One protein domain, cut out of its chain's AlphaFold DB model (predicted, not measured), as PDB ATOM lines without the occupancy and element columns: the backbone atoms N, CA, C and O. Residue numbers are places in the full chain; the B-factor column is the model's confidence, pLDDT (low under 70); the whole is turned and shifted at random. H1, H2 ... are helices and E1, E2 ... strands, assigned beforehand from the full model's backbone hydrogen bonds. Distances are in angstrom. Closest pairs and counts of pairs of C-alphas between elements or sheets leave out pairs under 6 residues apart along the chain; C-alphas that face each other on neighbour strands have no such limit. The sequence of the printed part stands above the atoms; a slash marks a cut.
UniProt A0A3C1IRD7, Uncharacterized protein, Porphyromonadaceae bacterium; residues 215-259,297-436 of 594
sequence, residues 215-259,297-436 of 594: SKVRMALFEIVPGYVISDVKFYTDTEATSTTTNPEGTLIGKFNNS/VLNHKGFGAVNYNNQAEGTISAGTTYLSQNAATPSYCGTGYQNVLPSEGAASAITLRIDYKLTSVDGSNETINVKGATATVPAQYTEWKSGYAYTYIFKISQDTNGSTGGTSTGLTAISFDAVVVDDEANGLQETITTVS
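This is residues 215 to 259 and 297 to 436 of the 594 residues of an uncharacterized protein of Porphyromonadaceae bacterium (UniProt A0A3C1IRD7). A strongly twisted five-strand sheet, E5 E1 E8 E9 E10, makes one wall of a strand-built body, and the pair E3 and E4 covers part of it as a sandwich with crossed strands. A second strongly twisted sheet, E2 E6 E7, continues that opposite wall beside E3 and comes back to the large sheet where E7 meets E9, while the tiny helix H1 only grazes the large sheet. The 185 printed residues hold, in order, E1 to E7, H1, then E8 to E10; the class is mostly strand, though under half of the residues are in named elements. The large sheet is mixed, the other two antiparallel. The whole is compact, with a radius of gyration of the C-alphas of 16.5 A and spans of 51 by 36 by 28 A.

In the large sheet, E5 is residues 338 to 340, E1 residues 215 to 224 (30.4 A), E8 residues 388 to 397 (29.2 A), E9 residues 414 to 423 (27.9 A) and E10 residues 429 to 433. E1 begins at C-alpha 215 (149.067, 145.440, 149.876), and E10 ends at C-alpha 433 (157.680, 157.521, 136.944). E3, residues 249 to 257, bends by 88 degrees at residue 254; E4 is residues 297 to 305. E2, residues 228 to 235, and E7, residues 367 to 377 (28.6 A), each bend by 57 degrees, at residues 232 and 371. E6 is residues 350 to 360 (31.1 A), and H1 residues 379 to 382.

E1 and E8 are parallel at 18 degrees, with N 218 and O 390 2.9 A apart. E8, E9 and E10 form a meander, each strand the antiparallel neighbour of the one before; N 391 and O 420 are 2.8 A apart, N 421 and O 430 2.9 A. At the other edge, E5 is antiparallel to E1, N 217 to O 338 being 2.8 A. The antiparallel pair E3 and E4 has N 254 and O 299 at 2.8 A; its strands stand at 61 degrees to those of the large sheet. The closest C-alphas of E3 and E6 are those of Gly 254 and Ile 350, 4.6 A. E6 and E7 are a hairpin, with N 352 and O 375 2.8 A apart; E2 is antiparallel to E6, with N 231 and O 357 2.9 A apart. The closest C-alphas of E7 and E9 are those of Ala 375 and Ser 415, 4.9 A. H1 is too short for an O i to N i+4 pair; its one O i to N i+3 pair is within hydrogen-bond range.

The C-alphas farthest apart, of Thr 407 and Asn 426, are 52.4 A apart. Residues 260 to 296 are not printed, and C-alphas 259 and 297 are 6.8 A apart across the cut. The links E2 to E3, E4 to E5 and E8 to E9 are long. The mean pLDDT of the printed part is 76.3; low confidence includes residues 397 to 436.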
ATOM      1  N   SER A 215     149.023 144.316 150.811       82.19
ATOM      2  CA  SER A 215     149.067 145.440 149.876       82.19
ATOM      3  C   SER A 215     148.048 145.218 148.755       82.19
ATOM      4  O   SER A 215     147.488 144.127 148.601       82.19
ATOM      5  N   LYS A 216     147.819 146.239 147.931       85.06
ATOM      6  CA  LYS A 216     146.891 146.183 146.795       85.06
ATOM      7  C   LYS A 216     147.606 146.572 145.503       85.06
ATOM      8  O   LYS A 216     148.394 147.504 145.499       85.06
ATOM      9  N   VAL A 217     147.348 145.876 144.396       90.25
ATOM     10  CA  VAL A 217     147.990 146.131 143.093       90.25
ATOM     11  C   VAL A 217     146.941 146.217 141.990       90.25
ATOM     12  O   VAL A 217     146.046 145.380 141.925       90.25
ATOM     13  N   ARG A 218     147.062 147.187 141.086       92.25
ATOM     14  CA  ARG A 218     146.348 147.215 139.801       92.25
ATOM     15  C   ARG A 218     147.321 147.520 138.668       92.25
ATOM     16  O   ARG A 218     148.428 148.000 138.910       92.25
ATOM     17  N   MET A 219     146.895 147.272 137.435       92.94
ATOM     18  CA  MET A 219     147.667 147.617 136.242       92.94
ATOM     19  C   MET A 219     146.818 148.389 135.229       92.94
ATOM     20  O   MET A 219     145.596 148.225 135.181       92.94
ATOM     21  N   ALA A 220     147.474 149.209 134.416       92.94
ATOM     22  CA  ALA A 220     146.861 149.937 133.316       92.94
ATOM     23  C   ALA A 220     147.815 150.033 132.118       92.94
ATOM     24  O   ALA A 220     149.033 149.934 132.276       92.94
ATOM     25  N   LEU A 221     147.255 150.241 130.928       94.00
ATOM     26  CA  LEU A 221     147.998 150.453 129.691       94.00
ATOM     27  C   LEU A 221     147.576 151.773 129.037       94.00
ATOM     28  O   LEU A 221     146.398 152.126 129.049       94.00
ATOM     29  N   PHE A 222     148.519 152.473 128.421       87.56
ATOM     30  CA  PHE A 222     148.237 153.530 127.452       87.56
ATOM     31  C   PHE A 222     149.187 153.407 126.260       87.56
ATOM     32  O   PHE A 222     150.169 152.657 126.298       87.56
ATOM     33  N   GLU A 223     148.889 154.135 125.195       82.00
ATOM     34  CA  GLU A 223     149.688 154.127 123.979       82.00
ATOM     35  C   GLU A 223     149.960 155.535 123.436       82.00
ATOM     36  O   GLU A 223     149.315 156.498 123.844       82.00
ATOM     37  N   ILE A 224     151.001 155.656 122.609       74.31
ATOM     38  CA  ILE A 224     151.345 156.869 121.850       74.31
ATOM     39  C   ILE A 224     151.895 156.492 120.458       74.31
ATOM     40  O   ILE A 224     152.965 156.965 120.066       74.31
ATOM     41  N   VAL A 225     151.250 155.561 119.749       70.94
ATOM     42  CA  VAL A 225     151.720 155.047 118.448       70.94
ATOM     43  C   VAL A 225     151.237 155.965 117.317       70.94
ATOM     44  O   VAL A 225     150.063 155.922 116.967       70.94
ATOM     45  N   PRO A 226     152.099 156.778 116.673       66.00
ATOM     46  CA  PRO A 226     151.620 157.758 115.706       66.00
ATOM     47  C   PRO A 226     150.956 157.081 114.505       66.00
ATOM     48  O   PRO A 226     151.587 156.287 113.804       66.00
ATOM     49  N   GLY A 227     149.693 157.425 114.250       70.81
ATOM     50  CA  GLY A 227     148.951 156.926 113.095       70.81
ATOM     51  C   GLY A 227     148.245 155.580 113.300       70.81
ATOM     52  O   GLY A 227     147.605 155.103 112.358       70.81
ATOM     53  N   TYR A 228     148.316 154.977 114.493       82.00
ATOM     54  CA  TYR A 228     147.649 153.711 114.805       82.00
ATOM     55  C   TYR A 228     147.040 153.707 116.204       82.00
ATOM     56  O   TYR A 228     147.700 154.064 117.166       82.00
ATOM     57  N   VAL A 229     145.842 153.138 116.328       84.62
ATOM     58  CA  VAL A 229     145.209 152.846 117.621       84.62
ATOM     59  C   VAL A 229     145.296 151.357 117.966       84.62
ATOM     60  O   VAL A 229     145.244 150.491 117.085       84.62
ATOM     61  N   ILE A 230     145.416 151.033 119.257       91.69
ATOM     62  CA  ILE A 230     145.659 149.656 119.735       91.69
ATOM     63  C   ILE A 230     144.389 148.985 120.266       91.69
ATOM     64  O   ILE A 230     143.683 149.545 121.098       91.69
ATOM     65  N   SER A 231     144.129 147.744 119.851       94.88
ATOM     66  CA  SER A 231     143.028 146.900 120.349       94.88
ATOM     67  C   SER A 231     143.446 145.427 120.466       94.88
ATOM     68  O   SER A 231     144.577 145.068 120.138       94.88
ATOM     69  N   ASP A 232     142.522 144.567 120.912       94.25
ATOM     70  CA  ASP A 232     142.689 143.103 120.959       94.25
ATOM     71  C   ASP A 232     143.935 142.647 121.751       94.25
ATOM     72  O   ASP A 232     144.648 141.717 121.360       94.25
ATOM     73  N   VAL A 233     144.195 143.340 122.867       95.00
ATOM     74  CA  VAL A 233     145.288 143.044 123.799       95.00
ATOM     75  C   VAL A 233     145.027 141.705 124.490       95.00
ATOM     76  O   VAL A 233     143.978 141.521 125.111       95.00
ATOM     77  N   LYS A 234     145.991 140.782 124.414       94.12
ATOM     78  CA  LYS A 234     145.948 139.472 125.083       94.12
ATOM     79  C   LYS A 234     147.232 139.240 125.862       94.12
ATOM     80  O   LYS A 234     148.302 139.624 125.408       94.12
ATOM     81  N   PHE A 235     147.135 138.586 127.011       95.06
ATOM     82  CA  PHE A 235     148.220 138.472 127.984       95.06
ATOM     83  C   PHE A 235     148.734 137.041 128.084       95.06
ATOM     84  O   PHE A 235     147.969 136.090 127.942       95.06
ATOM     85  N   TYR A 236     150.018 136.875 128.376       91.00
ATOM     86  CA  TYR A 236     150.599 135.565 128.662       91.00
ATOM     87  C   TYR A 236     150.669 135.300 130.170       91.00
ATOM     88  O   TYR A 236     150.818 136.218 130.976       91.00
ATOM     89  N   THR A 237     150.613 134.023 130.546       89.06
ATOM     90  CA  THR A 237     150.853 133.538 131.918       89.06
ATOM     91  C   THR A 237     152.304 133.108 132.157       89.06
ATOM     92  O   THR A 237     152.660 132.752 133.277       89.06
ATOM     93  N   ASP A 238     153.144 133.143 131.117       82.12
ATOM     94  CA  ASP A 238     154.543 132.713 131.133       82.12
ATOM     95  C   ASP A 238     155.437 133.582 130.223       82.12
ATOM     96  O   ASP A 238     154.974 134.314 129.340       82.12
ATOM     97  N   THR A 239     156.750 133.484 130.433       74.69
ATOM     98  CA  THR A 239     157.783 134.168 129.638       74.69
ATOM     99  C   THR A 239     158.349 133.321 128.493       74.69
ATOM    100  O   THR A 239     159.252 133.781 127.796       74.69
ATOM    101  N   GLU A 240     157.858 132.099 128.278       75.38
ATOM    102  CA  GLU A 240     158.429 131.160 127.311       75.38
ATOM    103  C   GLU A 240     158.100 131.588 125.881       75.38
ATOM    104  O   GLU A 240     156.936 131.627 125.475       75.38
ATOM    105  N   ALA A 241     159.124 131.895 125.082       65.50
ATOM    106  CA  ALA A 241     158.957 132.414 123.720       65.50
ATOM    107  C   ALA A 241     158.111 131.497 122.809       65.50
ATOM    108  O   ALA A 241     157.479 131.976 121.871       65.50
ATOM    109  N   THR A 242     158.066 130.197 123.109       64.62
ATOM    110  CA  THR A 242     157.276 129.167 122.415       64.62
ATOM    111  C   THR A 242     155.810 129.084 122.854       64.62
ATOM    112  O   THR A 242     155.026 128.409 122.186       64.62
ATOM    113  N   SER A 243     155.425 129.739 123.952       70.12
ATOM    114  CA  SER A 243     154.045 129.757 124.432       70.12
ATOM    115  C   SER A 243     153.120 130.436 123.421       70.12
ATOM    116  O   SER A 243     153.441 131.482 122.852       70.12
ATOM    117  N   THR A 244     151.966 129.816 123.184       68.81
ATOM    118  CA  THR A 244     150.921 130.276 122.253       68.81
ATOM    119  C   THR A 244     149.586 130.534 122.951       68.81
ATOM    120  O   THR A 244     148.665 131.080 122.343       68.81
ATOM    121  N   THR A 245     149.471 130.158 124.226       74.56
ATOM    122  CA  THR A 245     148.281 130.357 125.050       74.56
ATOM    123  C   THR A 245     148.245 131.780 125.585       74.56
ATOM    124  O   THR A 245     149.128 132.187 126.338       74.56
ATOM    125  N   THR A 246     147.202 132.522 125.217       79.12
ATOM    126  CA  THR A 246     146.964 133.890 125.686       79.12
ATOM    127  C   THR A 246     145.615 133.999 126.399       79.12
ATOM    128  O   THR A 246     144.677 133.253 126.117       79.12
ATOM    129  N   ASN A 247     145.538 134.923 127.352       82.31
ATOM    130  CA  ASN A 247     144.401 135.205 128.220       82.31
ATOM    131  C   ASN A 247     143.811 136.586 127.857       82.31
ATOM    132  O   ASN A 247     144.587 137.532 127.703       82.31
ATOM    133  N   PRO A 248     142.480 136.758 127.732       85.31
ATOM    134  CA  PRO A 248     141.863 138.086 127.622       85.31
ATOM    135  C   PRO A 248     142.022 138.959 128.884       85.31
ATOM    136  O   PRO A 248     141.824 140.172 128.814       85.31
ATOM    137  N   GLU A 249     142.356 138.377 130.039       90.75
ATOM    138  CA  GLU A 249     142.559 139.125 131.283       90.75
ATOM    139  C   GLU A 249     144.005 139.601 131.466       90.75
ATOM    140  O   GLU A 249     144.961 138.832 131.322       90.75
ATOM    141  N   GLY A 250     144.147 140.861 131.888       93.69
ATOM    142  CA  GLY A 250     145.406 141.481 132.278       93.69
ATOM    143  C   GLY A 250     146.181 140.599 133.241       93.69
ATOM    144  O   GLY A 250     145.669 140.249 134.299       93.69
ATOM    145  N   THR A 251     147.398 140.215 132.870       94.88
ATOM    146  CA  THR A 251     148.218 139.278 133.644       94.88
ATOM    147  C   THR A 251     149.644 139.807 133.757       94.88
ATOM    148  O   THR A 251     150.235 140.225 132.761       94.88
ATOM    149  N   LEU A 252     150.200 139.770 134.971       94.75
ATOM    150  CA  LEU A 252     151.622 140.013 135.234       94.75
ATOM    151  C   LEU A 252     152.273 138.708 135.693       94.75
ATOM    152  O   LEU A 252     151.722 137.999 136.533       94.75
ATOM    153  N   ILE A 253     153.439 138.402 135.136       91.75
ATOM    154  CA  ILE A 253     154.207 137.174 135.363       91.75
ATOM    155  C   ILE A 253     155.327 137.484 136.359       91.75
ATOM    156  O   ILE A 253     155.948 138.538 136.276       91.75
ATOM    157  N   GLY A 254     155.609 136.598 137.306       90.69
ATOM    158  CA  GLY A 254     156.609 136.805 138.357       90.69
ATOM    159  C   GLY A 254     156.147 136.227 139.692       90.69
ATOM    160  O   GLY A 254     155.131 135.539 139.748       90.69
ATOM    161  N   LYS A 255     156.889 136.467 140.776       91.06
ATOM    162  CA  LYS A 255     156.592 135.837 142.071       91.06
ATOM    163  C   LYS A 255     155.583 136.663 142.865       91.06
ATOM    164  O   LYS A 255     155.883 137.767 143.305       91.06
ATOM    165  N   PHE A 256     154.407 136.091 143.103       93.62
ATOM    166  CA  PHE A 256     153.373 136.668 143.960       93.62
ATOM    167  C   PHE A 256     153.165 135.781 145.187       93.62
ATOM    168  O   PHE A 256     152.734 134.634 145.069       93.62
ATOM    169  N   ASN A 257     153.455 136.316 146.371       94.38
ATOM    170  CA  ASN A 257     153.213 135.637 147.643       94.38
ATOM    171  C   ASN A 257     151.710 135.336 147.814       94.38
ATOM    172  O   ASN A 257     150.876 136.236 147.681       94.38
ATOM    173  N   ASN A 258     151.368 134.070 148.086       95.06
ATOM    174  CA  ASN A 258     149.994 133.559 148.026       95.06
ATOM    175  C   ASN A 258     149.545 132.767 149.267       95.06
ATOM    176  O   ASN A 258     148.379 132.870 149.638       95.06
ATOM    177  N   SER A 259     150.422 132.024 149.943       96.12
ATOM    178  CA  SER A 259     150.162 131.542 151.308       96.12
ATOM    179  C   SER A 259     151.435 131.512 152.134       96.12
ATOM    180  O   SER A 259     152.538 131.480 151.586       96.12
ATOM    181  N   VAL A 297     153.679 130.483 146.728       95.06
ATOM    182  CA  VAL A 297     153.984 131.517 145.722       95.06
ATOM    183  C   VAL A 297     153.328 131.153 144.387       95.06
ATOM    184  O   VAL A 297     153.409 130.008 143.947       95.06
ATOM    185  N   LEU A 298     152.698 132.131 143.735       94.69
ATOM    186  CA  LEU A 298     152.199 132.048 142.359       94.69
ATOM    187  C   LEU A 298     153.223 132.640 141.383       94.69
ATOM    188  O   LEU A 298     153.912 133.601 141.720       94.69
ATOM    189  N   ASN A 299     153.271 132.100 140.160       93.06
ATOM    190  CA  ASN A 299     154.170 132.558 139.087       93.06
ATOM    191  C   ASN A 299     153.547 133.626 138.166       93.06
ATOM    192  O   ASN A 299     154.211 134.124 137.260       93.06
ATOM    193  N   HIS A 300     152.274 133.960 138.368       93.00
ATOM    194  CA  HIS A 300     151.584 135.055 137.695       93.00
ATOM    195  C   HIS A 300     150.383 135.511 138.535       93.00
ATOM    196  O   HIS A 300     149.932 134.800 139.438       93.00
ATOM    197  N   LYS A 301     149.838 136.688 138.219       93.88
ATOM    198  CA  LYS A 301     148.621 137.226 138.831       93.88
ATOM    199  C   LYS A 301     147.742 137.898 137.781       93.88
ATOM    200  O   LYS A 301     148.242 138.671 136.968       93.88
ATOM    201  N   GLY A 302     146.450 137.575 137.810       94.25
ATOM    202  CA  GLY A 302     145.426 138.188 136.966       94.25
ATOM    203  C   GLY A 302     144.849 139.463 137.584       94.25
ATOM    204  O   GLY A 302     144.796 139.603 138.807       94.25
ATOM    205  N   PHE A 303     144.411 140.375 136.719       94.94
ATOM    206  CA  PHE A 303     143.860 141.696 137.029       94.94
ATOM    207  C   PHE A 303     142.528 141.968 136.307       94.94
ATOM    208  O   PHE A 303     141.955 143.033 136.497       94.94
ATOM    209  N   GLY A 304     142.005 141.022 135.516       94.56
ATOM    210  CA  GLY A 304     140.772 141.180 134.734       94.56
ATOM    211  C   GLY A 304     140.982 141.852 133.370       94.56
ATOM    212  O   GLY A 304     142.073 142.318 133.049       94.56
ATOM    213  N   ALA A 305     139.944 141.862 132.530       94.50
ATOM    214  CA  ALA A 305     140.007 142.370 131.154       94.50
ATOM    215  C   ALA A 305     140.340 143.876 131.058       94.50
ATOM    216  O   ALA A 305     140.088 144.642 131.988       94.50
ATOM    217  N   VAL A 306     140.889 144.301 129.915       96.06
ATOM    218  CA  VAL A 306     141.226 145.708 129.635       96.06
ATOM    219  C   VAL A 306     139.959 146.542 129.429       96.06
ATOM    220  O   VAL A 306     139.155 146.251 128.545       96.06
ATOM    221  N   ASN A 307     139.822 147.625 130.193       96.12
ATOM    222  CA  ASN A 307     138.789 148.638 129.988       96.12
ATOM    223  C   ASN A 307     139.304 149.710 129.021       96.12
ATOM    224  O   ASN A 307     139.965 150.668 129.425       96.12
ATOM    225  N   TYR A 308     139.016 149.516 127.737       96.06
ATOM    226  CA  TYR A 308     139.350 150.437 126.650       96.06
ATOM    227  C   TYR A 308     138.637 151.794 126.798       96.06
ATOM    228  O   TYR A 308     137.470 151.854 127.191       96.06
ATOM    229  N   ASN A 309     139.336 152.886 126.479       92.69
ATOM    230  CA  ASN A 309     138.895 154.269 126.711       92.69
ATOM    231  C   ASN A 309     139.690 155.275 125.847       92.69
ATOM    232  O   ASN A 309     140.325 156.194 126.365       92.69
ATOM    233  N   ASN A 310     139.678 155.077 124.529       89.50
ATOM    234  CA  ASN A 310     140.417 155.891 123.566       89.50
ATOM    235  C   ASN A 310     139.862 157.313 123.382       89.50
ATOM    236  O   ASN A 310     138.663 157.581 123.510       89.50
ATOM    237  N   GLN A 311     140.759 158.224 123.020       87.69
ATOM    238  CA  GLN A 311     140.466 159.572 122.553       87.69
ATOM    239  C   GLN A 311     140.212 159.557 121.031       87.69
ATOM    240  O   GLN A 311     140.174 158.495 120.406       87.69
ATOM    241  N   ALA A 312     139.952 160.725 120.441       78.00
ATOM    242  CA  ALA A 312     139.799 160.856 118.995       78.00
ATOM    243  C   ALA A 312     141.167 161.063 118.326       78.00
ATOM    244  O   ALA A 312     141.920 161.944 118.742       78.00
ATOM    245  N   GLU A 313     141.457 160.296 117.274       75.62
ATOM    246  CA  GLU A 313     142.696 160.384 116.494       75.62
ATOM    247  C   GLU A 313     142.424 160.045 115.023       75.62
ATOM    248  O   GLU A 313     141.840 159.007 114.715       75.62
ATOM    249  N   GLY A 314     142.837 160.917 114.097       81.44
ATOM    250  CA  GLY A 314     142.599 160.728 112.663       81.44
ATOM    251  C   GLY A 314     141.112 160.525 112.340       81.44
ATOM    252  O   GLY A 314     140.284 161.386 112.634       81.44
ATOM    253  N   THR A 315     140.772 159.385 111.734       83.06
ATOM    254  CA  THR A 315     139.388 158.966 111.448       83.06
ATOM    255  C   THR A 315     138.700 158.240 112.613       83.06
ATOM    256  O   THR A 315     137.532 157.872 112.488       83.06
ATOM    257  N   ILE A 316     139.398 157.985 113.724       82.25
ATOM    258  CA  ILE A 316     138.875 157.265 114.890       82.25
ATOM    259  C   ILE A 316     138.235 158.250 115.871       82.25
ATOM    260  O   ILE A 316     138.866 159.192 116.346       82.25
ATOM    261  N   SER A 317     136.971 158.004 116.213       90.56
ATOM    262  CA  SER A 317     136.257 158.739 117.263       90.56
ATOM    263  C   SER A 317     136.631 158.237 118.660       90.56
ATOM    264  O   SER A 317     136.877 157.045 118.855       90.56
ATOM    265  N   ALA A 318     136.583 159.133 119.651       89.31
ATOM    266  CA  ALA A 318     136.702 158.767 121.063       89.31
ATOM    267  C   ALA A 318     135.645 157.720 121.462       89.31
ATOM    268  O   ALA A 318     134.498 157.784 121.009       89.31
ATOM    269  N   GLY A 319     136.020 156.761 122.309       93.19
ATOM    270  CA  GLY A 319     135.167 155.619 122.633       93.19
ATOM    271  C   GLY A 319     135.835 154.594 123.546       93.19
ATOM    272  O   GLY A 319     136.769 154.904 124.278       93.19
ATOM    273  N   THR A 320     135.333 153.360 123.514       95.69
ATOM    274  CA  THR A 320     135.792 152.246 124.362       95.69
ATOM    275  C   THR A 320     136.215 151.037 123.522       95.69
ATOM    276  O   THR A 320     135.909 149.895 123.863       95.69
ATOM    277  N   THR A 321     136.860 151.288 122.381       95.88
ATOM    278  CA  THR A 321     137.260 150.247 121.411       95.88
ATOM    279  C   THR A 321     138.772 150.026 121.401       95.88
ATOM    280  O   THR A 321     139.229 148.910 121.150       95.88
ATOM    281  N   TYR A 322     139.540 151.079 121.687       96.06
ATOM    282  CA  TYR A 322     140.999 151.069 121.657       96.06
ATOM    283  C   TYR A 322     141.591 151.512 123.001       96.06
ATOM    284  O   TYR A 322     140.883 152.030 123.874       96.06
ATOM    285  N   LEU A 323     142.891 151.277 123.195       94.06
ATOM    286  CA  LEU A 323     143.619 151.776 124.363       94.06
ATOM    287  C   LEU A 323     143.557 153.308 124.429       94.06
ATOM    288  O   LEU A 323     143.357 153.984 123.420       94.06
ATOM    289  N   SER A 324     143.733 153.850 125.630       88.38
ATOM    290  CA  SER A 324     143.883 155.287 125.846       88.38
ATOM    291  C   SER A 324     145.189 155.813 125.257       88.38
ATOM    292  O   SER A 324     146.242 155.211 125.469       88.38
ATOM    293  N   GLN A 325     145.132 156.983 124.625       83.88
ATOM    294  CA  GLN A 325     146.288 157.762 124.172       83.88
ATOM    295  C   GLN A 325     146.836 158.668 125.302       83.88
ATOM    296  O   GLN A 325     147.731 159.486 125.090       83.88
ATOM    297  N   ASN A 326     146.280 158.565 126.518       74.94
ATOM    298  CA  ASN A 326     146.547 159.471 127.632       74.94
ATOM    299  C   ASN A 326     146.939 158.724 128.920       74.94
ATOM    300  O   ASN A 326     146.115 158.059 129.553       74.94
ATOM    301  N   ALA A 327     148.179 158.937 129.367       68.56
ATOM    302  CA  ALA A 327     148.736 158.384 130.602       68.56
ATOM    303  C   ALA A 327     147.987 158.802 131.885       68.56
ATOM    304  O   ALA A 327     148.022 158.070 132.873       68.56
ATOM    305  N   ALA A 328     147.297 159.951 131.889       68.25
ATOM    306  CA  ALA A 328     146.498 160.408 133.032       68.25
ATOM    307  C   ALA A 328     145.135 159.698 133.132       68.25
ATOM    308  O   ALA A 328     144.541 159.626 134.208       68.25
ATOM    309  N   THR A 329     144.640 159.146 132.021       77.31
ATOM    310  CA  THR A 329     143.397 158.366 131.954       77.31
ATOM    311  C   THR A 329     143.648 157.053 131.204       77.31
ATOM    312  O   THR A 329     143.072 156.852 130.133       77.31
ATOM    313  N   PRO A 330     144.528 156.166 131.706       88.19
ATOM    314  CA  PRO A 330     144.935 154.965 130.987       88.19
ATOM    315  C   PRO A 330     143.807 153.919 130.968       88.19
ATOM    316  O   PRO A 330     142.823 154.021 131.708       88.19
ATOM    317  N   SER A 331     143.950 152.890 130.136       94.62
ATOM    318  CA  SER A 331     143.050 151.733 130.098       94.62
ATOM    319  C   SER A 331     143.399 150.764 131.225       94.62
ATOM    320  O   SER A 331     144.392 150.038 131.155       94.62
ATOM    321  N   TYR A 332     142.605 150.762 132.294       95.12
ATOM    322  CA  TYR A 332     142.810 149.882 133.451       95.12
ATOM    323  C   TYR A 332     142.398 148.437 133.156       95.12
ATOM    324  O   TYR A 332     141.365 148.203 132.528       95.12
ATOM    325  N   CYS A 333     143.147 147.467 133.681       95.69
ATOM    326  CA  CYS A 333     142.708 146.073 133.740       95.69
ATOM    327  C   CYS A 333     141.786 145.866 134.952       95.69
ATOM    328  O   CYS A 333     142.170 146.182 136.081       95.69
ATOM    329  N   GLY A 334     140.585 145.335 134.709       93.00
ATOM    330  CA  GLY A 334     139.580 145.050 135.734       93.00
ATOM    331  C   GLY A 334     138.983 146.289 136.409       93.00
ATOM    332  O   GLY A 334     139.276 147.431 136.069       93.00
ATOM    333  N   THR A 335     138.089 146.060 137.369       84.00
ATOM    334  CA  THR A 335     137.300 147.117 138.032       84.00
ATOM    335  C   THR A 335     137.930 147.662 139.317       84.00
ATOM    336  O   THR A 335     137.331 148.506 139.981       84.00
ATOM    337  N   GLY A 336     139.129 147.208 139.695       84.19
ATOM    338  CA  GLY A 336     139.775 147.623 140.938       84.19
ATOM    339  C   GLY A 336     141.096 146.914 141.222       84.19
ATOM    340  O   GLY A 336     141.628 146.174 140.396       84.19
ATOM    341  N   TYR A 337     141.632 147.161 142.416       87.44
ATOM    342  CA  TYR A 337     142.873 146.544 142.872       87.44
ATOM    343  C   TYR A 337     142.702 145.066 143.254       87.44
ATOM    344  O   TYR A 337     141.653 144.635 143.722       87.44
ATOM    345  N   GLN A 338     143.794 144.317 143.122       91.75
ATOM    346  CA  GLN A 338     143.958 142.927 143.527       91.75
ATOM    347  C   GLN A 338     144.884 142.843 144.744       91.75
ATOM    348  O   GLN A 338     145.957 143.446 144.752       91.75
ATOM    349  N   ASN A 339     144.519 142.055 145.753       90.94
ATOM    350  CA  ASN A 339     145.332 141.917 146.966       90.94
ATOM    351  C   ASN A 339     146.629 141.131 146.691       90.94
ATOM    352  O   ASN A 339     146.603 140.109 145.996       90.94
ATOM    353  N   VAL A 340     147.753 141.584 147.253       91.88
ATOM    354  CA  VAL A 340     149.055 140.889 147.263       91.88
ATOM    355  C   VAL A 340     149.619 140.867 148.681       91.88
ATOM    356  O   VAL A 340     149.375 141.778 149.471       91.88
ATOM    357  N   LEU A 341     150.377 139.827 149.019       92.31
ATOM    358  CA  LEU A 341     151.058 139.758 150.312       92.31
ATOM    359  C   LEU A 341     152.425 140.465 150.247       92.31
ATOM    360  O   LEU A 341     153.058 140.419 149.189       92.31
ATOM    361  N   PRO A 342     152.886 141.088 151.352       86.75
ATOM    362  CA  PRO A 342     154.154 141.810 151.396       86.75
ATOM    363  C   PRO A 342     155.368 141.006 150.914       86.75
ATOM    364  O   PRO A 342     155.418 139.778 151.037       86.75
ATOM    365  N   SER A 343     156.364 141.718 150.395       83.69
ATOM    366  CA  SER A 343     157.604 141.173 149.813       83.69
ATOM    367  C   SER A 343     158.860 141.957 150.234       83.69
ATOM    368  O   SER A 343     159.904 141.858 149.589       83.69
ATOM    369  N   GLU A 344     158.765 142.719 151.329       77.06
ATOM    370  CA  GLU A 344     159.853 143.516 151.916       77.06
ATOM    371  C   GLU A 344     161.132 142.681 152.136       77.06
ATOM    372  O   GLU A 344     161.096 141.582 152.696       77.06
ATOM    373  N   GLY A 345     162.267 143.178 151.637       72.75
ATOM    374  CA  GLY A 345     163.565 142.496 151.641       72.75
ATOM    375  C   GLY A 345     163.708 141.308 150.674       72.75
ATOM    376  O   GLY A 345     164.779 140.706 150.621       72.75
ATOM    377  N   ALA A 346     162.666 140.951 149.913       80.56
ATOM    378  CA  ALA A 346     162.629 139.772 149.036       80.56
ATOM    379  C   ALA A 346     161.937 140.039 147.679       80.56
ATOM    380  O   ALA A 346     161.358 139.133 147.073       80.56
ATOM    381  N   ALA A 347     161.987 141.285 147.205       79.25
ATOM    382  CA  ALA A 347     161.320 141.722 145.984       79.25
ATOM    383  C   ALA A 347     161.869 141.046 144.709       79.25
ATOM    384  O   ALA A 347     163.032 140.641 144.637       79.25
ATOM    385  N   SER A 348     161.040 140.941 143.666       78.19
ATOM    386  CA  SER A 348     161.403 140.264 142.416       78.19
ATOM    387  C   SER A 348     160.719 140.896 141.214       78.19
ATOM    388  O   SER A 348     159.510 141.098 141.245       78.19
ATOM    389  N   ALA A 349     161.473 141.129 140.139       79.31
ATOM    390  CA  ALA A 349     160.929 141.710 138.917       79.31
ATOM    391  C   ALA A 349     159.696 140.941 138.411       79.31
ATOM    392  O   ALA A 349     159.676 139.706 138.426       79.31
ATOM    393  N   ILE A 350     158.693 141.687 137.944       86.69
ATOM    394  CA  ILE A 350     157.503 141.142 137.285       86.69
ATOM    395  C   ILE A 350     157.491 141.573 135.818       86.69
ATOM    396  O   ILE A 350     157.895 142.685 135.479       86.69
ATOM    397  N   THR A 351     157.026 140.691 134.945       87.00
ATOM    398  CA  THR A 351     157.042 140.851 133.492       87.00
ATOM    399  C   THR A 351     155.614 140.878 132.966       87.00
ATOM    400  O   THR A 351     154.831 139.957 133.193       87.00
ATOM    401  N   LEU A 352     155.283 141.924 132.220       91.12
ATOM    402  CA  LEU A 352     154.158 141.940 131.303       91.12
ATOM    403  C   LEU A 352     154.608 141.333 129.971       91.12
ATOM    404  O   LEU A 352     155.660 141.698 129.446       91.12
ATOM    405  N   ARG A 353     153.797 140.447 129.395       88.50
ATOM    406  CA  ARG A 353     153.968 139.965 128.022       88.50
ATOM    407  C   ARG A 353     152.609 139.924 127.336       88.50
ATOM    408  O   ARG A 353     151.677 139.343 127.897       88.50
ATOM    409  N   ILE A 354     152.506 140.527 126.152       91.25
ATOM    410  CA  ILE A 354     151.241 140.668 125.422       91.25
ATOM    411  C   ILE A 354     151.352 140.451 123.908       91.25
ATOM    412  O   ILE A 354     152.385 140.714 123.293       91.25
ATOM    413  N   ASP A 355     150.227 140.048 123.326       90.75
ATOM    414  CA  ASP A 355     149.874 140.254 121.919       90.75
ATOM    415  C   ASP A 355     148.926 141.464 121.819       90.75
ATOM    416  O   ASP A 355     148.162 141.724 122.752       90.75
ATOM    417  N   TYR A 356     148.937 142.189 120.699       91.75
ATOM    418  CA  TYR A 356     147.965 143.251 120.400       91.75
ATOM    419  C   TYR A 356     147.854 143.531 118.897       91.75
ATOM    420  O   TYR A 356     148.686 143.100 118.094       91.75
ATOM    421  N   LYS A 357     146.821 144.284 118.510       91.19
ATOM    422  CA  LYS A 357     146.541 144.674 117.127       91.19
ATOM    423  C   LYS A 357     146.549 146.195 116.972       91.19
ATOM    424  O   LYS A 357     145.733 146.884 117.585       91.19
ATOM    425  N   LEU A 358     147.421 146.693 116.101       87.25
ATOM    426  CA  LEU A 358     147.402 148.068 115.600       87.25
ATOM    427  C   LEU A 358     146.317 148.210 114.522       87.25
ATOM    428  O   LEU A 358     146.100 147.283 113.739       87.25
ATOM    429  N   THR A 359     145.637 149.353 114.462       85.00
ATOM    430  CA  THR A 359     144.683 149.715 113.396       85.00
ATOM    431  C   THR A 359     144.945 151.149 112.945       85.00
ATOM    432  O   THR A 359     144.980 152.047 113.781       85.00
ATOM    433  N   SER A 360     145.151 151.358 111.645       81.62
ATOM    434  CA  SER A 360     145.487 152.659 111.048       81.62
ATOM    435  C   SER A 360     144.396 153.719 111.263       81.62
ATOM    436  O   SER A 360     143.210 153.420 111.093       81.62
ATOM    437  N   VAL A 361     144.786 154.969 111.527       77.50
ATOM    438  CA  VAL A 361     143.858 156.106 111.739       77.50
ATOM    439  C   VAL A 361     143.620 156.973 110.492       77.50
ATOM    440  O   VAL A 361     142.964 158.007 110.577       77.50
ATOM    441  N   ASP A 362     144.157 156.588 109.333       73.38
ATOM    442  CA  ASP A 362     144.043 157.324 108.062       73.38
ATOM    443  C   ASP A 362     142.813 156.926 107.217       73.38
ATOM    444  O   ASP A 362     142.582 157.478 106.141       73.38
ATOM    445  N   GLY A 363     142.018 155.966 107.700       79.94
ATOM    446  CA  GLY A 363     140.866 155.401 106.997       79.94
ATOM    447  C   GLY A 363     141.189 154.262 106.021       79.94
ATOM    448  O   GLY A 363     140.262 153.725 105.412       79.94
ATOM    449  N   SER A 364     142.454 153.844 105.882       80.38
ATOM    450  CA  SER A 364     142.845 152.707 105.028       80.38
ATOM    451  C   SER A 364     142.364 151.349 105.563       80.38
ATOM    452  O   SER A 364     142.110 150.433 104.781       80.38
ATOM    453  N   ASN A 365     142.148 151.248 106.880       81.31
ATOM    454  CA  ASN A 365     141.842 150.017 107.625       81.31
ATOM    455  C   ASN A 365     142.983 148.981 107.614       81.31
ATOM    456  O   ASN A 365     142.735 147.785 107.799       81.31
ATOM    457  N   GLU A 366     144.230 149.419 107.424       85.81
ATOM    458  CA  GLU A 366     145.394 148.569 107.662       85.81
ATOM    459  C   GLU A 366     145.423 148.101 109.127       85.81
ATOM    460  O   GLU A 366     145.120 148.849 110.062       85.81
ATOM    461  N   THR A 367     145.791 146.833 109.333       86.19
ATOM    462  CA  THR A 367     145.980 146.265 110.672       86.19
ATOM    463  C   THR A 367     147.272 145.467 110.749       86.19
ATOM    464  O   THR A 367     147.623 144.735 109.823       86.19
ATOM    465  N   ILE A 368     147.966 145.580 111.882       81.62
ATOM    466  CA  ILE A 368     149.217 144.868 112.157       81.62
ATOM    467  C   ILE A 368     149.043 144.114 113.472       81.62
ATOM    468  O   ILE A 368     148.675 144.702 114.487       81.62
ATOM    469  N   ASN A 369     149.307 142.807 113.459       85.25
ATOM    470  CA  ASN A 369     149.276 141.976 114.662       85.25
ATOM    471  C   ASN A 369     150.694 141.866 115.226       85.25
ATOM    472  O   ASN A 369     151.582 141.340 114.556       85.25
ATOM    473  N   VAL A 370     150.891 142.342 116.452       82.62
ATOM    474  CA  VAL A 370     152.160 142.278 117.182       82.62
ATOM    475  C   VAL A 370     152.064 141.167 118.216       82.62
ATOM    476  O   VAL A 370     151.089 141.113 118.969       82.62
ATOM    477  N   LYS A 371     153.071 140.287 118.267       83.69
ATOM    478  CA  LYS A 371     153.080 139.139 119.179       83.69
ATOM    479  C   LYS A 371     154.247 139.107 120.151       83.69
ATOM    480  O   LYS A 371     155.388 139.340 119.755       83.69
ATOM    481  N   GLY A 372     153.968 138.731 121.396       76.75
ATOM    482  CA  GLY A 372     154.973 138.485 122.431       76.75
ATOM    483  C   GLY A 372     155.778 139.715 122.865       76.75
ATOM    484  O   GLY A 372     156.913 139.552 123.305       76.75
ATOM    485  N   ALA A 373     155.219 140.922 122.755       82.19
ATOM    486  CA  ALA A 373     155.850 142.146 123.245       82.19
ATOM    487  C   ALA A 373     155.994 142.093 124.779       82.19
ATOM    488  O   ALA A 373     155.037 141.747 125.472       82.19
ATOM    489  N   THR A 374     157.173 142.422 125.317       79.75
ATOM    490  CA  THR A 374     157.507 142.266 126.749       79.75
ATOM    491  C   THR A 374     157.913 143.573 127.428       79.75
ATOM    492  O   THR A 374     158.663 144.362 126.862       79.75
ATOM    493  N   ALA A 375     157.466 143.790 128.666       80.31
ATOM    494  CA  ALA A 375     157.924 144.875 129.535       80.31
ATOM    495  C   ALA A 375     158.192 144.341 130.944       80.31
ATOM    496  O   ALA A 375     157.394 143.576 131.481       80.31
ATOM    497  N   THR A 376     159.281 144.781 131.571       78.06
ATOM    498  CA  THR A 376     159.666 144.336 132.916       78.06
ATOM    499  C   THR A 376     159.569 145.490 133.903       78.06
ATOM    500  O   THR A 376     160.155 146.547 133.682       78.06
ATOM    501  N   VAL A 377     158.875 145.265 135.015       75.00
ATOM    502  CA  VAL A 377     158.894 146.121 136.205       75.00
ATOM    503  C   VAL A 377     160.101 145.706 137.059       75.00
ATOM    504  O   VAL A 377     160.155 144.554 137.506       75.00
ATOM    505  N   PRO A 378     161.084 146.592 137.304       71.38
ATOM    506  CA  PRO A 378     162.226 146.284 138.164       71.38
ATOM    507  C   PRO A 378     161.830 145.861 139.583       71.38
ATOM    508  O   PRO A 378     160.877 146.389 140.157       71.38
ATOM    509  N   ALA A 379     162.616 144.960 140.181       71.81
ATOM    510  CA  ALA A 379     162.332 144.375 141.495       71.81
ATOM    511  C   ALA A 379     162.067 145.423 142.593       71.81
ATOM    512  O   ALA A 379     161.149 145.243 143.385       71.81
ATOM    513  N   GLN A 380     162.781 146.554 142.596       65.81
ATOM    514  CA  GLN A 380     162.597 147.635 143.579       65.81
ATOM    515  C   GLN A 380     161.163 148.202 143.649       65.81
ATOM    516  O   GLN A 380     160.759 148.705 144.688       65.81
ATOM    517  N   TYR A 381     160.370 148.093 142.575       72.38
ATOM    518  CA  TYR A 381     158.974 148.554 142.543       72.38
ATOM    519  C   TYR A 381     157.964 147.457 142.905       72.38
ATOM    520  O   TYR A 381     156.759 147.697 142.891       72.38
ATOM    521  N   THR A 382     158.449 146.253 143.208       80.25
ATOM    522  CA  THR A 382     157.670 145.069 143.620       80.25
ATOM    523  C   THR A 382     157.923 144.702 145.083       80.25
ATOM    524  O   THR A 382     157.539 143.623 145.529       80.25
ATOM    525  N   GLU A 383     158.592 145.586 145.828       79.12
ATOM    526  CA  GLU A 383     158.742 145.509 147.277       79.12
ATOM    527  C   GLU A 383     157.450 146.018 147.936       79.12
ATOM    528  O   GLU A 383     157.329 147.175 148.346       79.12
ATOM    529  N   TRP A 384     156.430 145.160 147.936       82.94
ATOM    530  CA  TRP A 384     155.102 145.471 148.440       82.94
ATOM    531  C   TRP A 384     155.122 145.552 149.964       82.94
ATOM    532  O   TRP A 384     155.502 144.592 150.638       82.94
ATOM    533  N   LYS A 385     154.686 146.700 150.484       77.25
ATOM    534  CA  LYS A 385     154.633 147.023 151.914       77.25
ATOM    535  C   LYS A 385     153.215 146.895 152.455       77.25
ATOM    536  O   LYS A 385     152.247 147.208 151.753       77.25
ATOM    537  N   SER A 386     153.069 146.453 153.704       75.00
ATOM    538  CA  SER A 386     151.753 146.350 154.364       75.00
ATOM    539  C   SER A 386     151.033 147.705 154.374       75.00
ATOM    540  O   SER A 386     151.584 148.695 154.848       75.00
ATOM    541  N   GLY A 387     149.794 147.741 153.870       69.88
ATOM    542  CA  GLY A 387     148.962 148.951 153.873       69.88
ATOM    543  C   GLY A 387     149.225 149.940 152.731       69.88
ATOM    544  O   GLY A 387     148.880 151.109 152.867       69.88
ATOM    545  N   TYR A 388     149.819 149.495 151.620       69.88
ATOM    546  CA  TYR A 388     150.054 150.322 150.429       69.88
ATOM    547  C   TYR A 388     149.265 149.817 149.217       69.88
ATOM    548  O   TYR A 388     149.052 148.607 149.059       69.88
ATOM    549  N   ALA A 389     148.887 150.736 148.329       74.75
ATOM    550  CA  ALA A 389     148.322 150.428 147.021       74.75
ATOM    551  C   ALA A 389     149.287 150.838 145.894       74.75
ATOM    552  O   ALA A 389     149.937 151.874 145.964       74.75
ATOM    553  N   TYR A 390     149.390 150.012 144.853       79.62
ATOM    554  CA  TYR A 390     150.339 150.163 143.749       79.62
ATOM    555  C   TYR A 390     149.601 150.114 142.406       79.62
ATOM    556  O   TYR A 390     148.829 149.190 142.139       79.62
ATOM    557  N   THR A 391     149.854 151.084 141.532       81.94
ATOM    558  CA  THR A 391     149.320 151.135 140.163       81.94
ATOM    559  C   THR A 391     150.469 151.029 139.174       81.94
ATOM    560  O   THR A 391     151.213 151.992 139.024       81.94
ATOM    561  N   TYR A 392     150.615 149.894 138.488       85.81
ATOM    562  CA  TYR A 392     151.621 149.732 137.434       85.81
ATOM    563  C   TYR A 392     151.077 150.199 136.085       85.81
ATOM    564  O   TYR A 392     150.104 149.637 135.577       85.81
ATOM    565  N   ILE A 393     151.710 151.211 135.499       84.19
ATOM    566  CA  ILE A 393     151.333 151.762 134.197       84.19
ATOM    567  C   ILE A 393     152.341 151.290 133.149       84.19
ATOM    568  O   ILE A 393     153.556 151.421 133.321       84.19
ATOM    569  N   PHE A 394     151.823 150.733 132.057       85.75
ATOM    570  CA  PHE A 394     152.598 150.290 130.905       85.75
ATOM    571  C   PHE A 394     152.282 151.154 129.688       85.75
ATOM    572  O   PHE A 394     151.138 151.555 129.471       85.75
ATOM    573  N   LYS A 395     153.308 151.408 128.880       83.50
ATOM    574  CA  LYS A 395     153.246 152.269 127.703       83.50
ATOM    575  C   LYS A 395     153.632 151.494 126.457       83.50
ATOM    576  O   LYS A 395     154.696 150.871 126.423       83.50
ATOM    577  N   ILE A 396     152.809 151.591 125.419       80.25
ATOM    578  CA  ILE A 396     153.141 151.128 124.068       80.25
ATOM    579  C   ILE A 396     153.396 152.366 123.204       80.25
ATOM    580  O   ILE A 396     152.516 153.205 123.046       80.25
ATOM    581  N   SER A 397     154.606 152.534 122.681       68.69
ATOM    582  CA  SER A 397     154.951 153.676 121.827       68.69
ATOM    583  C   SER A 397     155.131 153.266 120.374       68.69
ATOM    584  O   SER A 397     155.053 152.084 120.040       68.69
ATOM    585  N   GLN A 398     155.424 154.248 119.515       55.75
ATOM    586  CA  GLN A 398     156.160 153.971 118.285       55.75
ATOM    587  C   GLN A 398     157.318 153.007 118.600       55.75
ATOM    588  O   GLN A 398     157.983 153.177 119.628       55.75
ATOM    589  N   ASP A 399     157.502 152.023 117.720       54.50
ATOM    590  CA  ASP A 399     158.433 150.896 117.836       54.50
ATOM    591  C   ASP A 399     157.971 149.780 118.822       54.50
ATOM    592  O   ASP A 399     157.789 149.976 120.022       54.50
ATOM    593  N   THR A 400     157.768 148.558 118.306       46.72
ATOM    594  CA  THR A 400     157.152 147.390 118.973       46.72
ATOM    595  C   THR A 400     158.090 146.168 119.118       46.72
ATOM    596  O   THR A 400     158.362 145.466 118.148       46.72
ATOM    597  N   ASN A 401     158.490 145.782 120.336       50.75
ATOM    598  CA  ASN A 401     159.408 144.644 120.586       50.75
ATOM    599  C   ASN A 401     158.773 143.241 120.467       50.75
ATOM    600  O   ASN A 401     159.310 142.272 121.004       50.75
ATOM    601  N   GLY A 402     157.624 143.133 119.804       51.31
ATOM    602  CA  GLY A 402     157.017 141.861 119.432       51.31
ATOM    603  C   GLY A 402     157.335 141.487 117.983       51.31
ATOM    604  O   GLY A 402     157.839 142.295 117.207       51.31
ATOM    605  N   SER A 403     157.011 140.258 117.588       59.94
ATOM    606  CA  SER A 403     157.103 139.841 116.185       59.94
ATOM    607  C   SER A 403     155.804 140.136 115.437       59.94
ATOM    608  O   SER A 403     154.718 139.825 115.925       59.94
ATOM    609  N   THR A 404     155.926 140.667 114.221       62.53
ATOM    610  CA  THR A 404     154.843 140.763 113.225       62.53
ATOM    611  C   THR A 404     154.851 139.587 112.232       62.53
ATOM    612  O   THR A 404     154.009 139.520 111.337       62.53
ATOM    613  N   GLY A 405     155.772 138.628 112.406       54.84
ATOM    614  CA  GLY A 405     156.036 137.507 111.498       54.84
ATOM    615  C   GLY A 405     157.283 137.704 110.618       54.84
ATOM    616  O   GLY A 405     157.753 138.818 110.409       54.84
ATOM    617  N   GLY A 406     157.828 136.601 110.093       56.12
ATOM    618  CA  GLY A 406     159.032 136.598 109.245       56.12
ATOM    619  C   GLY A 406     160.359 136.550 110.020       56.12
ATOM    620  O   GLY A 406     160.393 136.213 111.200       56.12
ATOM    621  N   THR A 407     161.469 136.854 109.338       44.00
ATOM    622  CA  THR A 407     162.828 136.929 109.924       44.00
ATOM    623  C   THR A 407     163.172 138.306 110.501       44.00
ATOM    624  O   THR A 407     164.246 138.485 111.072       44.00
ATOM    625  N   SER A 408     162.286 139.290 110.349       45.88
ATOM    626  CA  SER A 408     162.472 140.662 110.815       45.88
ATOM    627  C   SER A 408     162.108 140.818 112.293       45.88
ATOM    628  O   SER A 408     160.936 140.760 112.665       45.88
ATOM    629  N   THR A 409     163.106 141.097 113.129       38.47
ATOM    630  CA  THR A 409     162.902 141.657 114.471       38.47
ATOM    631  C   THR A 409     162.643 143.156 114.346       38.47
ATOM    632  O   THR A 409     163.563 143.921 114.049       38.47
ATOM    633  N   GLY A 410     161.388 143.567 114.521       35.84
ATOM    634  CA  GLY A 410     160.995 144.972 114.482       35.84
ATOM    635  C   GLY A 410     161.553 145.788 115.653       35.84
ATOM    636  O   GLY A 410     161.699 145.286 116.766       35.84
ATOM    637  N   LEU A 411     161.858 147.048 115.335       36.69
ATOM    638  CA  LEU A 411     161.933 148.257 116.174       36.69
ATOM    639  C   LEU A 411     161.229 148.097 117.552       36.69
ATOM    640  O   LEU A 411     160.138 147.561 117.574       36.69
ATOM    641  N   THR A 412     161.785 148.566 118.681       49.41
ATOM    642  CA  THR A 412     161.381 148.223 120.084       49.41
ATOM    643  C   THR A 412     160.922 149.435 120.943       49.41
ATOM    644  O   THR A 412     161.542 150.480 120.784       49.41
ATOM    645  N   ALA A 413     160.004 149.402 121.939       50.94
ATOM    646  CA  ALA A 413     159.349 148.324 122.720       50.94
ATOM    647  C   ALA A 413     158.027 148.752 123.443       50.94
ATOM    648  O   ALA A 413     157.807 149.939 123.674       50.94
ATOM    649  N   ILE A 414     157.222 147.794 123.965       53.78
ATOM    650  CA  ILE A 414     156.362 148.061 125.153       53.78
ATOM    651  C   ILE A 414     157.256 148.278 126.383       53.78
ATOM    652  O   ILE A 414     158.256 147.583 126.565       53.78
ATOM    653  N   SER A 415     156.905 149.232 127.244       57.62
ATOM    654  CA  SER A 415     157.730 149.642 128.385       57.62
ATOM    655  C   SER A 415     156.929 149.801 129.678       57.62
ATOM    656  O   SER A 415     155.708 149.973 129.669       57.62
ATOM    657  N   PHE A 416     157.633 149.720 130.806       48.56
ATOM    658  CA  PHE A 416     157.104 150.083 132.116       48.56
ATOM    659  C   PHE A 416     157.304 151.591 132.339       48.56
ATOM    660  O   PHE A 416     158.435 152.079 132.284       48.56
ATOM    661  N   ASP A 417     156.210 152.322 132.551       46.88
ATOM    662  CA  ASP A 417     156.174 153.790 132.484       46.88
ATOM    663  C   ASP A 417     156.194 154.453 133.870       46.88
ATOM    664  O   ASP A 417     156.947 155.407 134.096       46.88
ATOM    665  N   ALA A 418     155.414 153.914 134.813       43.34
ATOM    666  CA  ALA A 418     155.329 154.412 136.184       43.34
ATOM    667  C   ALA A 418     154.761 153.375 137.165       43.34
ATOM    668  O   ALA A 418     153.930 152.538 136.797       43.34
ATOM    669  N   VAL A 419     155.123 153.513 138.444       45.16
ATOM    670  CA  VAL A 419     154.296 153.040 139.562       45.16
ATOM    671  C   VAL A 419     153.735 154.235 140.328       45.16
ATOM    672  O   VAL A 419     154.484 155.101 140.768       45.16
ATOM    673  N   VAL A 420     152.416 154.280 140.515       49.94
ATOM    674  CA  VAL A 420     151.801 155.159 141.525       49.94
ATOM    675  C   VAL A 420     151.677 154.364 142.814       49.94
ATOM    676  O   VAL A 420     151.083 153.284 142.799       49.94
ATOM    677  N   VAL A 421     152.262 154.874 143.893       45.53
ATOM    678  CA  VAL A 421     152.240 154.279 145.230       45.53
ATOM    679  C   VAL A 421     151.377 155.153 146.131       45.53
ATOM    680  O   VAL A 421     151.710 156.308 146.372       45.53
ATOM    681  N   ASP A 422     150.283 154.604 146.649       47.06
ATOM    682  CA  ASP A 422     149.431 155.264 147.635       47.06
ATOM    683  C   ASP A 422     149.678 154.641 149.020       47.06
ATOM    684  O   ASP A 422     149.489 153.435 149.215       47.06
ATOM    685  N   ASP A 423     150.081 155.455 149.996       48.44
ATOM    686  CA  ASP A 423     150.120 155.087 151.415       48.44
ATOM    687  C   ASP A 423     148.691 155.163 151.996       48.44
ATOM    688  O   ASP A 423     148.170 156.257 152.241       48.44
ATOM    689  N   GLU A 424     148.038 154.013 152.238       48.69
ATOM    690  CA  GLU A 424     146.656 153.974 152.756       48.69
ATOM    691  C   GLU A 424     146.531 154.475 154.213       48.69
ATOM    692  O   GLU A 424     145.411 154.649 154.707       48.69
ATOM    693  N   ALA A 425     147.646 154.687 154.925       41.62
ATOM    694  CA  ALA A 425     147.664 155.173 156.304       41.62
ATOM    695  C   ALA A 425     147.829 156.698 156.393       41.62
ATOM    696  O   ALA A 425     147.194 157.318 157.248       41.62
ATOM    697  N   ASN A 426     148.636 157.302 155.515       32.03
ATOM    698  CA  ASN A 426     148.899 158.749 155.518       32.03
ATOM    699  C   ASN A 426     148.186 159.523 154.393       32.03
ATOM    700  O   ASN A 426     148.195 160.752 154.416       32.03
ATOM    701  N   GLY A 427     147.586 158.841 153.410       28.38
ATOM    702  CA  GLY A 427     146.985 159.484 152.234       28.38
ATOM    703  C   GLY A 427     148.013 160.139 151.303       28.38
ATOM    704  O   GLY A 427     147.652 160.969 150.471       28.38
ATOM    705  N   LEU A 428     149.293 159.791 151.462       25.61
ATOM    706  CA  LEU A 428     150.386 160.287 150.635       25.61
ATOM    707  C   LEU A 428     150.452 159.458 149.351       25.61
ATOM    708  O   LEU A 428     150.671 158.249 149.400       25.61
ATOM    709  N   GLN A 429     150.275 160.127 148.216       28.05
ATOM    710  CA  GLN A 429     150.483 159.556 146.891       28.05
ATOM    711  C   GLN A 429     151.884 159.922 146.393       28.05
ATOM    712  O   GLN A 429     152.216 161.100 146.253       28.05
ATOM    713  N   GLU A 430     152.694 158.910 146.097       29.67
ATOM    714  CA  GLU A 430     154.006 159.035 145.477       29.67
ATOM    715  C   GLU A 430     153.960 158.403 144.077       29.67
ATOM    716  O   GLU A 430     153.942 157.183 143.910       29.67
ATOM    717  N   THR A 431     153.924 159.242 143.040       33.69
ATOM    718  CA  THR A 431     154.028 158.780 141.649       33.69
ATOM    719  C   THR A 431     155.495 158.677 141.259       33.69
ATOM    720  O   THR A 431     156.157 159.687 141.022       33.69
ATOM    721  N   ILE A 432     155.996 157.447 141.160       37.41
ATOM    722  CA  ILE A 432     157.361 157.141 140.739       37.41
ATOM    723  C   ILE A 432     157.327 156.752 139.257       37.41
ATOM    724  O   ILE A 432     157.126 155.589 138.892       37.41
ATOM    725  N   THR A 433     157.506 157.741 138.384       35.56
ATOM    726  CA  THR A 433     157.680 157.521 136.944       35.56
ATOM    727  C   THR A 433     159.038 156.871 136.667       35.56
ATOM    728  O   THR A 433     160.089 157.395 137.039       35.56
ATOM    729  N   THR A 434     159.043 155.732 135.970       38.34
ATOM    730  CA  THR A 434     160.274 155.175 135.386       38.34
ATOM    731  C   THR A 434     160.679 155.901 134.109       38.34
ATOM    732  O   THR A 434     161.857 155.884 133.760       38.34
ATOM    733  N   VAL A 435     159.763 156.651 133.485       42.88
ATOM    734  CA  VAL A 435     160.114 157.748 132.567       42.88
ATOM    735  C   VAL A 435     160.454 159.014 133.369       42.88
ATOM    736  O   VAL A 435     159.792 160.042 133.265       42.88
ATOM    737  N   SER A 436     161.501 158.937 134.193       45.44
ATOM    738  CA  SER A 436     162.195 160.116 134.740       45.44
ATOM    739  C   SER A 436     163.185 160.721 133.735       45.44
ATOM    740  O   SER A 436     163.702 161.822 133.936       45.44
TER     741      SER A 436